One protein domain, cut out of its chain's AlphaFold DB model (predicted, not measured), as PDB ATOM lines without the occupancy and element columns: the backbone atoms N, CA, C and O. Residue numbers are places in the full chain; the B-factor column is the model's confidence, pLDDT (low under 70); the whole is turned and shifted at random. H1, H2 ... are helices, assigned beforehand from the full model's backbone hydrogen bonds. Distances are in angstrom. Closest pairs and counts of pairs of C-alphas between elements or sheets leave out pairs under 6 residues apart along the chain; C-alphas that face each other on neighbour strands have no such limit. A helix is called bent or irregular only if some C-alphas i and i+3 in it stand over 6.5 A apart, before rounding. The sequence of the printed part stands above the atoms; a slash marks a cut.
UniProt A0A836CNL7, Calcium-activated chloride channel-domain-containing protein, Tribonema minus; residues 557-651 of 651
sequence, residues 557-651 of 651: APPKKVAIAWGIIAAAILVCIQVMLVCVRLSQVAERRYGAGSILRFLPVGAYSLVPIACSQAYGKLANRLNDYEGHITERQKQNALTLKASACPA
ATOM      1  N   ALA A 557     136.131 170.486 121.926       59.66
ATOM      2  CA  ALA A 557     134.952 170.643 121.078       59.66
ATOM      3  C   ALA A 557     135.013 171.950 120.250       59.66
ATOM      4  O   ALA A 557     135.241 173.031 120.804       59.66
ATOM      5  N   PRO A 558     134.810 171.893 118.918       65.25
ATOM      6  CA  PRO A 558     135.160 173.000 118.036       65.25
ATOM      7  C   PRO A 558     134.316 174.247 118.348       65.25
ATOM      8  O   PRO A 558     133.083 174.171 118.299       65.25
ATOM      9  N   PRO A 559     134.933 175.428 118.574       72.62
ATOM     10  CA  PRO A 559     134.256 176.601 119.148       72.62
ATOM     11  C   PRO A 559     133.090 177.131 118.298       72.62
ATOM     12  O   PRO A 559     132.198 177.809 118.804       72.62
ATOM     13  N   LYS A 560     133.049 176.766 117.010       79.50
ATOM     14  CA  LYS A 560     131.929 177.037 116.099       79.50
ATOM     15  C   LYS A 560     130.614 176.395 116.570       79.50
ATOM     16  O   LYS A 560     129.579 177.041 116.459       79.50
ATOM     17  N   LYS A 561     130.636 175.169 117.120       80.94
ATOM     18  CA  LYS A 561     129.430 174.493 117.647       80.94
ATOM     19  C   LYS A 561     128.843 175.257 118.832       80.94
ATOM     20  O   LYS A 561     127.657 175.570 118.832       80.94
ATOM     21  N   VAL A 562     129.700 175.601 119.794       80.81
ATOM     22  CA  VAL A 562     129.341 176.357 121.002       80.81
ATOM     23  C   VAL A 562     128.757 177.722 120.618       80.81
ATOM     24  O   VAL A 562     127.679 178.081 121.082       80.81
ATOM     25  N   ALA A 563     129.395 178.451 119.696       84.19
ATOM     26  CA  ALA A 563     128.882 179.735 119.207       84.19
ATOM     27  C   ALA A 563     127.489 179.629 118.546       84.19
ATOM     28  O   ALA A 563     126.641 180.495 118.765       84.19
ATOM     29  N   ILE A 564     127.226 178.563 117.779       87.38
ATOM     30  CA  ILE A 564     125.908 178.305 117.173       87.38
ATOM     31  C   ILE A 564     124.857 178.007 118.254       87.38
ATOM     32  O   ILE A 564     123.769 178.584 118.212       87.38
ATOM     33  N   ALA A 565     125.179 177.168 119.242       85.44
ATOM     34  CA  ALA A 565     124.268 176.837 120.337       85.44
ATOM     35  C   ALA A 565     123.870 178.082 121.154       85.44
ATOM     36  O   ALA A 565     122.680 178.325 121.365       85.44
ATOM     37  N   TRP A 566     124.834 178.938 121.515       86.69
ATOM     38  CA  TRP A 566     124.555 180.217 122.182       86.69
ATOM     39  C   TRP A 566     123.731 181.185 121.322       86.69
ATOM     40  O   TRP A 566     122.864 181.878 121.854       86.69
ATOM     41  N   GLY A 567     123.935 181.201 120.001       89.88
ATOM     42  CA  GLY A 567     123.093 181.967 119.075       89.88
ATOM     43  C   GLY A 567     121.632 181.497 119.064       89.88
ATOM     44  O   GLY A 567     120.717 182.321 119.102       89.88
ATOM     45  N   ILE A 568     121.405 180.180 119.082       89.62
ATOM     46  CA  ILE A 568     120.064 179.576 119.165       89.62
ATOM     47  C   ILE A 568     119.406 179.882 120.522       89.62
ATOM     48  O   ILE A 568     118.230 180.243 120.557       89.62
ATOM     49  N   ILE A 569     120.158 179.808 121.625       87.75
ATOM     50  CA  ILE A 569     119.679 180.177 122.970       87.75
ATOM     51  C   ILE A 569     119.268 181.654 123.018       87.75
ATOM     52  O   ILE A 569     118.161 181.965 123.456       87.75
ATOM     53  N   ALA A 570     120.104 182.562 122.509       88.69
ATOM     54  CA  ALA A 570     119.786 183.989 122.457       88.69
ATOM     55  C   ALA A 570     118.526 184.268 121.614       88.69
ATOM     56  O   ALA A 570     117.674 185.058 122.024       88.69
ATOM     57  N   ALA A 571     118.361 183.582 120.478       90.12
ATOM     58  CA  ALA A 571     117.150 183.670 119.665       90.12
ATOM     59  C   ALA A 571     115.904 183.148 120.410       90.12
ATOM     60  O   ALA A 571     114.860 183.800 120.377       90.12
ATOM     61  N   ALA A 572     116.008 182.026 121.130       87.94
ATOM     62  CA  ALA A 572     114.913 181.482 121.935       87.94
ATOM     63  C   ALA A 572     114.506 182.433 123.078       87.94
ATOM     64  O   ALA A 572     113.317 182.695 123.262       87.94
ATOM     65  N   ILE A 573     115.476 183.019 123.788       86.81
ATOM     66  CA  ILE A 573     115.229 184.021 124.838       86.81
ATOM     67  C   ILE A 573     114.533 185.259 124.252       86.81
ATOM     68  O   ILE A 573     113.549 185.734 124.821       86.81
ATOM     69  N   LEU A 574     114.974 185.749 123.086       89.06
ATOM     70  CA  LEU A 574     114.312 186.859 122.391       89.06
ATOM     71  C   LEU A 574     112.862 186.522 122.009       89.06
ATOM     72  O   LEU A 574     111.987 187.364 122.204       89.06
ATOM     73  N   VAL A 575     112.581 185.306 121.526       89.19
ATOM     74  CA  VAL A 575     111.206 184.855 121.239       89.19
ATOM     75  C   VAL A 575     110.355 184.831 122.513       89.19
ATOM     76  O   VAL A 575     109.261 185.397 122.509       89.19
ATOM     77  N   CYS A 576     110.857 184.273 123.619       84.75
ATOM     78  CA  CYS A 576     110.151 184.284 124.905       84.75
ATOM     79  C   CYS A 576     109.858 185.714 125.398       84.75
ATOM     80  O   CYS A 576     108.745 185.991 125.846       84.75
ATOM     81  N   ILE A 577     110.805 186.647 125.246       86.81
ATOM     82  CA  ILE A 577     110.604 188.069 125.577       86.81
ATOM     83  C   ILE A 577     109.522 188.701 124.688       86.81
ATOM     84  O   ILE A 577     108.670 189.429 125.200       86.81
ATOM     85  N   GLN A 578     109.490 188.417 123.380       88.44
ATOM     86  CA  GLN A 578     108.423 188.928 122.506       88.44
ATOM     87  C   GLN A 578     107.048 188.359 122.883       88.44
ATOM     88  O   GLN A 578     106.076 189.113 122.934       88.44
ATOM     89  N   VAL A 579     106.958 187.068 123.217       86.25
ATOM     90  CA  VAL A 579     105.714 186.447 123.709       86.25
ATOM     91  C   VAL A 579     105.251 187.113 125.011       86.25
ATOM     92  O   VAL A 579     104.098 187.537 125.102       86.25
ATOM     93  N   MET A 580     106.153 187.309 125.980       84.75
ATOM     94  CA  MET A 580     105.859 188.013 127.235       84.75
ATOM     95  C   MET A 580     105.342 189.441 126.981       84.75
ATOM     96  O   MET A 580     104.319 189.846 127.540       84.75
ATOM     97  N   LEU A 581     105.998 190.193 126.090       87.69
ATOM     98  CA  LEU A 581     105.578 191.543 125.705       87.69
ATOM     99  C   LEU A 581     104.192 191.547 125.040       87.69
ATOM    100  O   LEU A 581     103.372 192.406 125.369       87.69
ATOM    101  N   VAL A 582     103.895 190.588 124.158       89.38
ATOM    102  CA  VAL A 582     102.566 190.439 123.537       89.38
ATOM    103  C   VAL A 582     101.494 190.162 124.595       89.38
ATOM    104  O   VAL A 582     100.456 190.828 124.581       89.38
ATOM    105  N   CYS A 583     101.749 189.278 125.565       83.81
ATOM    106  CA  CYS A 583     100.823 189.022 126.674       83.81
ATOM    107  C   CYS A 583     100.580 190.272 127.541       83.81
ATOM    108  O   CYS A 583      99.431 190.581 127.871       83.81
ATOM    109  N   VAL A 584     101.624 191.054 127.847       86.00
ATOM    110  CA  VAL A 584     101.486 192.332 128.573       86.00
ATOM    111  C   VAL A 584     100.656 193.345 127.773       86.00
ATOM    112  O   VAL A 584      99.787 194.009 128.342       86.00
ATOM    113  N   ARG A 585     100.852 193.446 126.449       89.31
ATOM    114  CA  ARG A 585     100.025 194.313 125.589       89.31
ATOM    115  C   ARG A 585      98.570 193.840 125.526       89.31
ATOM    116  O   ARG A 585      97.677 194.680 125.604       89.31
ATOM    117  N   LEU A 586      98.322 192.532 125.445       85.19
ATOM    118  CA  LEU A 586      96.972 191.959 125.456       85.19
ATOM    119  C   LEU A 586      96.236 192.278 126.769       85.19
ATOM    120  O   LEU A 586      95.077 192.694 126.737       85.19
ATOM    121  N   SER A 587      96.930 192.169 127.907       85.38
ATOM    122  CA  SER A 587      96.409 192.565 129.221       85.38
ATOM    123  C   SER A 587      96.025 194.054 129.260       85.38
ATOM    124  O   SER A 587      94.881 194.391 129.564       85.38
ATOM    125  N   GLN A 588      96.918 194.952 128.820       86.25
ATOM    126  CA  GLN A 588      96.632 196.395 128.739       86.25
ATOM    127  C   GLN A 588      95.462 196.736 127.796       86.25
ATOM    128  O   GLN A 588      94.728 197.696 128.041       86.25
ATOM    129  N   VAL A 589      95.267 195.974 126.715       87.69
ATOM    130  CA  VAL A 589      94.112 196.134 125.814       87.69
ATOM    131  C   VAL A 589      92.819 195.674 126.492       87.69
ATOM    132  O   VAL A 589      91.812 196.376 126.397       87.69
ATOM    133  N   ALA A 590      92.836 194.561 127.229       84.44
ATOM    134  CA  ALA A 590      91.677 194.098 127.991       84.44
ATOM    135  C   ALA A 590      91.279 195.084 129.104       84.44
ATOM    136  O   ALA A 590      90.093 195.391 129.242       84.44
ATOM    137  N   GLU A 591      92.246 195.655 129.831       84.19
ATOM    138  CA  GLU A 591      91.995 196.713 130.824       84.19
ATOM    139  C   GLU A 591      91.275 197.919 130.215       84.19
ATOM    140  O   GLU A 591      90.258 198.374 130.744       84.19
ATOM    141  N   ARG A 592      91.751 198.394 129.056       85.44
ATOM    142  CA  ARG A 592      91.129 199.503 128.314       85.44
ATOM    143  C   ARG A 592      89.750 199.152 127.749       85.44
ATOM    144  O   ARG A 592      88.931 200.053 127.585       85.44
ATOM    145  N   ARG A 593      89.492 197.881 127.416       86.06
ATOM    146  CA  ARG A 593      88.267 197.451 126.716       86.06
ATOM    147  C   ARG A 593      87.121 197.038 127.639       86.06
ATOM    148  O   ARG A 593      85.968 197.211 127.237       86.06
ATOM    149  N   TYR A 594      87.420 196.500 128.822       82.50
ATOM    150  CA  TYR A 594      86.420 196.021 129.789       82.50
ATOM    151  C   TYR A 594      86.306 196.902 131.044       82.50
ATOM    152  O   TYR A 594      85.277 196.870 131.712       82.50
ATOM    153  N   GLY A 595      87.311 197.729 131.347       79.19
ATOM    154  CA  GLY A 595      87.286 198.633 132.496       79.19
ATOM    155  C   GLY A 595      87.552 197.944 133.842       79.19
ATOM    156  O   GLY A 595      87.568 196.721 133.974       79.19
ATOM    157  N   ALA A 596      87.787 198.758 134.874       74.31
ATOM    158  CA  ALA A 596      88.345 198.301 136.151       74.31
ATOM    159  C   ALA A 596      87.416 197.412 137.006       74.31
ATOM    160  O   ALA A 596      87.896 196.771 137.938       74.31
ATOM    161  N   GLY A 597      86.108 197.378 136.721       76.06
ATOM    162  CA  GLY A 597      85.125 196.591 137.478       76.06
ATOM    163  C   GLY A 597      84.852 195.184 136.931       76.06
ATOM    164  O   GLY A 597      84.219 194.385 137.615       76.06
ATOM    165  N   SER A 598      85.297 194.861 135.713       82.62
ATOM    166  CA  SER A 598      84.936 193.602 135.049       82.62
ATOM    167  C   SER A 598      85.965 192.498 135.283       82.62
ATOM    168  O   SER A 598      87.144 192.651 134.963       82.62
ATOM    169  N   ILE A 599      85.507 191.330 135.747       82.06
ATOM    170  CA  ILE A 599      86.373 190.172 136.037       82.06
ATOM    171  C   ILE A 599      87.106 189.630 134.791       82.06
ATOM    172  O   ILE A 599      88.183 189.051 134.903       82.06
ATOM    173  N   LEU A 600      86.591 189.932 133.591       78.94
ATOM    174  CA  LEU A 600      87.240 189.713 132.289       78.94
ATOM    175  C   LEU A 600      88.656 190.319 132.194       78.94
ATOM    176  O   LEU A 600      89.469 189.825 131.415       78.94
ATOM    177  N   ARG A 601      88.992 191.322 133.022       78.88
ATOM    178  CA  ARG A 601      90.359 191.855 133.169       78.88
ATOM    179  C   ARG A 601      91.388 190.782 133.539       78.88
ATOM    180  O   ARG A 601      92.537 190.862 133.117       78.88
ATOM    181  N   PHE A 602      90.990 189.788 134.329       83.06
ATOM    182  CA  PHE A 602      91.885 188.736 134.810       83.06
ATOM    183  C   PHE A 602      92.059 187.587 133.805       83.06
ATOM    184  O   PHE A 602      92.991 186.802 133.954       83.06
ATOM    185  N   LEU A 603      91.230 187.501 132.756       83.12
ATOM    186  CA  LEU A 603      91.285 186.408 131.778       83.12
ATOM    187  C   LEU A 603      92.629 186.362 131.013       83.12
ATOM    188  O   LEU A 603      93.226 185.287 130.973       83.12
ATOM    189  N   PRO A 604      93.199 187.477 130.503       83.38
ATOM    190  CA  PRO A 604      94.553 187.469 129.936       83.38
ATOM    191  C   PRO A 604      95.655 187.150 130.954       83.38
ATOM    192  O   PRO A 604      96.701 186.645 130.567       83.38
ATOM    193  N   VAL A 605      95.438 187.432 132.244       82.50
ATOM    194  CA  VAL A 605      96.418 187.166 133.313       82.50
ATOM    195  C   VAL A 605      96.441 185.674 133.667       82.50
ATOM    196  O   VAL A 605      97.518 185.095 133.786       82.50
ATOM    197  N   GLY A 606      95.270 185.035 133.756       83.56
ATOM    198  CA  GLY A 606      95.148 183.582 133.917       83.56
ATOM    199  C   GLY A 606      95.556 182.794 132.666       83.56
ATOM    200  O   GLY A 606      96.088 181.698 132.782       83.56
ATOM    201  N   ALA A 607      95.378 183.363 131.468       80.75
ATOM    202  CA  ALA A 607      95.946 182.795 130.246       80.75
ATOM    203  C   ALA A 607      97.481 182.932 130.215       80.75
ATOM    204  O   ALA A 607      98.171 182.005 129.797       80.75
ATOM    205  N   TYR A 608      98.023 184.064 130.683       82.81
ATOM    206  CA  TYR A 608      99.466 184.303 130.726       82.81
ATOM    207  C   TYR A 608     100.205 183.324 131.642       82.81
ATOM    208  O   TYR A 608     101.264 182.857 131.245       82.81
ATOM    209  N   SER A 609      99.678 182.955 132.816       86.69
ATOM    210  CA  SER A 609     100.401 182.067 133.749       86.69
ATOM    211  C   SER A 609     100.706 180.669 133.191       86.69
ATOM    212  O   SER A 609     101.651 180.029 133.645       86.69
ATOM    213  N   LEU A 610      99.967 180.207 132.176       85.38
ATOM    214  CA  LEU A 610     100.242 178.947 131.474       85.38
ATOM    215  C   LEU A 610     101.393 179.062 130.456       85.38
ATOM    216  O   LEU A 610     102.024 178.058 130.123       85.38
ATOM    217  N   VAL A 611     101.683 180.271 129.961       84.38
ATOM    218  CA  VAL A 611     102.642 180.492 128.867       84.38
ATOM    219  C   VAL A 611     104.096 180.261 129.307       84.38
ATOM    220  O   VAL A 611     104.762 179.470 128.639       84.38
ATOM    221  N   PRO A 612     104.605 180.817 130.431       84.81
ATOM    222  CA  PRO A 612     105.943 180.491 130.925       84.81
ATOM    223  C   PRO A 612     106.136 179.002 131.226       84.81
ATOM    224  O   PRO A 612     107.209 178.469 130.965       84.81
ATOM    225  N   ILE A 613     105.099 178.298 131.698       87.12
ATOM    226  CA  ILE A 613     105.168 176.853 131.973       87.12
ATOM    227  C   ILE A 613     105.416 176.077 130.669       87.12
ATOM    228  O   ILE A 613     106.338 175.261 130.597       87.12
ATOM    229  N   ALA A 614     104.646 176.368 129.616       86.38
ATOM    230  CA  ALA A 614     104.827 175.749 128.302       86.38
ATOM    231  C   ALA A 614     106.176 176.130 127.656       86.38
ATOM    232  O   ALA A 614     106.888 175.259 127.147       86.38
ATOM    233  N   CYS A 615     106.561 177.410 127.721       84.56
ATOM    234  CA  CYS A 615     107.846 177.903 127.224       84.56
ATOM    235  C   CYS A 615     109.036 177.260 127.949       84.56
ATOM    236  O   CYS A 615     109.980 176.838 127.287       84.56
ATOM    237  N   SER A 616     108.979 177.118 129.275       87.19
ATOM    238  CA  SER A 616     110.028 176.494 130.092       87.19
ATOM    239  C   SER A 616     110.202 175.009 129.756       87.19
ATOM    240  O   SER A 616     111.321 174.557 129.507       87.19
ATOM    241  N   GLN A 617     109.107 174.249 129.612       88.38
ATOM    242  CA  GLN A 617     109.180 172.846 129.178       88.38
ATOM    243  C   GLN A 617     109.747 172.688 127.756       88.38
ATOM    244  O   GLN A 617     110.510 171.753 127.491       88.38
ATOM    245  N   ALA A 618     109.394 173.587 126.831       88.56
ATOM    246  CA  ALA A 618     109.945 173.593 125.476       88.56
ATOM    247  C   ALA A 618     111.438 173.972 125.471       88.56
ATOM    248  O   ALA A 618     112.246 173.309 124.813       88.56
ATOM    249  N   TYR A 619     111.818 174.987 126.249       89.56
ATOM    250  CA  TYR A 619     113.195 175.450 126.384       89.56
ATOM    251  C   TYR A 619     114.091 174.408 127.066       89.56
ATOM    252  O   TYR A 619     115.196 174.179 126.592       89.56
ATOM    253  N   GLY A 620     113.618 173.693 128.093       88.19
ATOM    254  CA  GLY A 620     114.369 172.591 128.712       88.19
ATOM    255  C   GLY A 620     114.682 171.457 127.726       88.19
ATOM    256  O   GLY A 620     115.817 170.981 127.655       88.19
ATOM    257  N   LYS A 621     113.712 171.081 126.879       89.50
ATOM    258  CA  LYS A 621     113.918 170.102 125.792       89.50
ATOM    259  C   LYS A 621     114.920 170.600 124.741       89.50
ATOM    260  O   LYS A 621     115.710 169.804 124.234       89.50
ATOM    261  N   LEU A 622     114.908 171.898 124.425       89.44
ATOM    262  CA  LEU A 622     115.881 172.530 123.527       89.44
ATOM    263  C   LEU A 622     117.286 172.570 124.150       89.44
ATOM    264  O   LEU A 622     118.249 172.175 123.499       89.44
ATOM    265  N   ALA A 623     117.397 172.991 125.412       88.56
ATOM    266  CA  ALA A 623     118.649 173.106 126.149       88.56
ATOM    267  C   ALA A 623     119.370 171.756 126.248       88.56
ATOM    268  O   ALA A 623     120.554 171.699 125.930       88.56
ATOM    269  N   ASN A 624     118.657 170.669 126.575       88.00
ATOM    270  CA  ASN A 624     119.221 169.313 126.574       88.00
ATOM    271  C   ASN A 624     119.805 168.944 125.198       88.00
ATOM    272  O   ASN A 624     120.983 168.607 125.104       88.00
ATOM    273  N   ARG A 625     119.031 169.111 124.112       87.81
ATOM    274  CA  ARG A 625     119.491 168.810 122.741       87.81
ATOM    275  C   ARG A 625     120.717 169.627 122.318       87.81
ATOM    276  O   ARG A 625     121.583 169.100 121.626       87.81
ATOM    277  N   LEU A 626     120.808 170.894 122.725       86.44
ATOM    278  CA  LEU A 626     121.994 171.730 122.486       86.44
ATOM    279  C   LEU A 626     123.196 171.277 123.328       86.44
ATOM    280  O   LEU A 626     124.326 171.302 122.846       86.44
ATOM    281  N   ASN A 627     122.960 170.824 124.560       86.88
ATOM    282  CA  ASN A 627     124.000 170.321 125.454       86.88
ATOM    283  C   ASN A 627     124.616 169.005 124.949       86.88
ATOM    284  O   ASN A 627     125.831 168.831 125.008       86.88
ATOM    285  N   ASP A 628     123.802 168.110 124.387       85.19
ATOM    286  CA  ASP A 628     124.297 166.896 123.727       85.19
ATOM    287  C   ASP A 628     125.000 167.214 122.387       85.19
ATOM    288  O   ASP A 628     126.015 166.602 122.059       85.19
ATOM    289  N   TYR A 629     124.531 168.222 121.636       83.69
ATOM    290  CA  TYR A 629     125.162 168.675 120.381       83.69
ATOM    291  C   TYR A 629     126.568 169.279 120.570       83.69
ATOM    292  O   TYR A 629     127.439 169.128 119.700       83.69
ATOM    293  N   GLU A 630     126.802 169.961 121.696       80.50
ATOM    294  CA  GLU A 630     128.104 170.549 122.036       80.50
ATOM    295  C   GLU A 630     129.186 169.494 122.311       80.50
ATOM    296  O   GLU A 630     130.344 169.738 121.972       80.50
ATOM    297  N   GLY A 631     128.820 168.306 122.811       74.50
ATOM    298  CA  GLY A 631     129.748 167.181 122.990       74.50
ATOM    299  C   GLY A 631     130.759 167.388 124.121       74.50
ATOM    300  O   GLY A 631     131.965 167.315 123.896       74.50
ATOM    301  N   HIS A 632     130.270 167.680 125.330       74.25
ATOM    302  CA  HIS A 632     131.098 167.885 126.524       74.25
ATOM    303  C   HIS A 632     131.928 166.641 126.897       74.25
ATOM    304  O   HIS A 632     131.441 165.516 126.802       74.25
ATOM    305  N   ILE A 633     133.170 166.856 127.352       62.06
ATOM    306  CA  ILE A 633     134.141 165.784 127.642       62.06
ATOM    307  C   ILE A 633     133.863 165.122 129.001       62.06
ATOM    308  O   ILE A 633     134.020 163.907 129.144       62.06
ATOM    309  N   THR A 634     133.436 165.902 129.999       63.50
ATOM    310  CA  THR A 634     133.141 165.415 131.355       63.50
ATOM    311  C   THR A 634     131.691 165.682 131.745       63.50
ATOM    312  O   THR A 634     131.066 166.640 131.286       63.50
ATOM    313  N   GLU A 635     131.147 164.852 132.638       68.94
ATOM    314  CA  GLU A 635     129.773 165.013 133.128       68.94
ATOM    315  C   GLU A 635     129.619 166.274 134.000       68.94
ATOM    316  O   GLU A 635     128.570 166.914 133.987       68.94
ATOM    317  N   ARG A 636     130.689 166.706 134.687       66.00
ATOM    318  CA  ARG A 636     130.733 167.969 135.444       66.00
ATOM    319  C   ARG A 636     130.637 169.171 134.498       66.00
ATOM    320  O   ARG A 636     129.804 170.051 134.717       66.00
ATOM    321  N   GLN A 637     131.377 169.171 133.385       72.88
ATOM    322  CA  GLN A 637     131.238 170.180 132.326       72.88
ATOM    323  C   GLN A 637     129.851 170.132 131.668       72.88
ATOM    324  O   GLN A 637     129.222 171.180 131.509       72.88
ATOM    325  N   LYS A 638     129.337 168.932 131.355       78.31
ATOM    326  CA  LYS A 638     127.994 168.727 130.785       78.31
ATOM    327  C   LYS A 638     126.902 169.313 131.683       78.31
ATOM    328  O   LYS A 638     126.045 170.057 131.200       78.31
ATOM    329  N   GLN A 639     126.949 169.024 132.981       78.56
ATOM    330  CA  GLN A 639     125.975 169.498 133.963       78.56
ATOM    331  C   GLN A 639     126.104 171.007 134.224       78.56
ATOM    332  O   GLN A 639     125.084 171.691 134.335       78.56
ATOM    333  N   ASN A 640     127.324 171.551 134.277       84.06
ATOM    334  CA  ASN A 640     127.554 172.989 134.452       84.06
ATOM    335  C   ASN A 640     127.048 173.793 133.245       84.06
ATOM    336  O   ASN A 640     126.329 174.779 133.419       84.06
ATOM    337  N   ALA A 641     127.346 173.337 132.023       83.19
ATOM    338  CA  ALA A 641     126.837 173.938 130.796       83.19
ATOM    339  C   ALA A 641     125.302 173.871 130.725       83.19
ATOM    340  O   ALA A 641     124.665 174.882 130.426       83.19
ATOM    341  N   LEU A 642     124.694 172.734 131.086       86.25
ATOM    342  CA  LEU A 642     123.238 172.604 131.149       86.25
ATOM    343  C   LEU A 642     122.621 173.545 132.190       86.25
ATOM    344  O   LEU A 642     121.624 174.203 131.906       86.25
ATOM    345  N   THR A 643     123.227 173.655 133.373       86.00
ATOM    346  CA  THR A 643     122.744 174.523 134.460       86.00
ATOM    347  C   THR A 643     122.805 176.002 134.065       86.00
ATOM    348  O   THR A 643     121.859 176.753 134.314       86.00
ATOM    349  N   LEU A 644     123.876 176.423 133.383       85.31
ATOM    350  CA  LEU A 644     124.013 177.778 132.841       85.31
ATOM    351  C   LEU A 644     122.981 178.073 131.734       85.31
ATOM    352  O   LEU A 644     122.404 179.157 131.695       85.31
ATOM    353  N   LYS A 645     122.692 177.099 130.861       86.00
ATOM    354  CA  LYS A 645     121.653 177.223 129.821       86.00
ATOM    355  C   LYS A 645     120.253 177.273 130.432       86.00
ATOM    356  O   LYS A 645     119.457 178.119 130.036       86.00
ATOM    357  N   ALA A 646     119.959 176.416 131.410       84.94
ATOM    358  CA  ALA A 646     118.669 176.352 132.095       84.94
ATOM    359  C   ALA A 646     118.371 177.635 132.891       84.94
ATOM    360  O   ALA A 646     117.270 178.171 132.791       84.94
ATOM    361  N   SER A 647     119.360 178.174 133.612       82.81
ATOM    362  CA  SER A 647     119.239 179.445 134.350       82.81
ATOM    363  C   SER A 647     119.122 180.687 133.457       82.81
ATOM    364  O   SER A 647     118.676 181.729 133.933       82.81
ATOM    365  N   ALA A 648     119.446 180.583 132.164       77.62
ATOM    366  CA  ALA A 648     119.166 181.623 131.174       77.62
ATOM    367  C   ALA A 648     117.715 181.594 130.640       77.62
ATOM    368  O   ALA A 648     117.342 182.466 129.852       77.62
ATOM    369  N   CYS A 649     116.882 180.628 131.051       70.56
ATOM    370  CA  CYS A 649     115.460 180.622 130.714       70.56
ATOM    371  C   CYS A 649     114.728 181.765 131.444       70.56
ATOM    372  O   CYS A 649     114.778 181.811 132.675       70.56
ATOM    373  N   PRO A 650     113.996 182.653 130.746       60.47
ATOM    374  CA  PRO A 650     113.035 183.527 131.411       60.47
ATOM    375  C   PRO A 650     111.899 182.681 132.011       60.47
ATOM    376  O   PRO A 650     111.399 181.763 131.354       60.47
ATOM    377  N   ALA A 651     111.517 183.000 133.248       49.09
ATOM    378  CA  ALA A 651     110.449 182.359 134.023       49.09
ATOM    379  C   ALA A 651     109.252 183.305 134.227       49.09
ATOM    380  O   ALA A 651     109.474 184.540 134.208       49.09
TER     381      ALA A 651
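AT A GLANCE: This is residues 557 to 651 of the 651 residues of the protein "Calcium-activated chloride channel-domain-containing protein" of Tribonema minus (UniProt A0A836CNL7). One long helix, H1, makes the length of a rod, and H2 and H3, end to end after a tight turn, fold back beside it in a second row. H4 turns back once more and packs on residues 619 to 627 of H3, at the end of the rod where H1 begins. The printed part has 95 residues with four named helices, in the order H1, H2, H3, H4, and no named strand; the class is all helix. The whole is loose, with a radius of gyration of the C-alphas of 17.9 A, and spans 59 by 21 by 14 A.

IN THESE COORDINATES: The printed part begins at Ala 557. H1 holds residues 559 to 594 and is the longest helix, 52.7 A from its first C-alpha at (134.256, 176.601, 119.148) to its last at (86.420, 196.021, 129.789). H2 holds residues 599 to 608 and measures 15.3 A. H2 is irregular, but only just: C-alphas 601 and 604 are 6.9 A apart. H3 holds residues 610 to 630 and measures 30.6 A. H4 holds residues 635 to 647 and measures 17.9 A, ending with C-alpha 647 at (119.239, 179.445, 134.350).

HOW THE PARTS SIT: H1 touches H2 with residues 583 to 594 alone, and the closest C-alphas, those of Ser 587 and Pro 604, are 5.5 A apart. H1 and H2 form a helical hairpin, running opposite ways at a shallow tilt of 6 degrees. H1 touches H3 with residues 561 to 576 alone, and the closest C-alphas, those of Ala 565 and Leu 626, are 6.0 A apart. H1 and H3 also run opposite ways at a shallow tilt of 6 degrees. H2 and H3 meet only through their link, which is Ser 609. H3 and H4 form a second helical hairpin, opposite ways at a shallow tilt of 31 degrees; H3 touches H4 with residues 619 to 627 alone, and the closest C-alphas, those of Asn 627 and Leu 642, are 6.2 A apart. H1 and H4 are close but not clearly touching, with the C-alphas of Ile 569 and Lys 645 closest at 7.7 A. H2 and H4 are apart. In H1, H3 and H4 every O i to N i+4 pair is within hydrogen-bond range; in H2 3 of 6 are, beside 5 of 7 O i to N i+3 pairs.

THE WHOLE: The C-alphas farthest apart, those of Gly 597 and Ile 633, are 58.7 A from each other. The printed part has no cut, and the links H1 to H2, H2 to H3 and H3 to H4 are tight. It ends at Ala 651, the chain's last residue. The mean pLDDT of the printed part is 82.4, and it is under 70 at residues 557 to 558, 633 to 636 and 650 to 651.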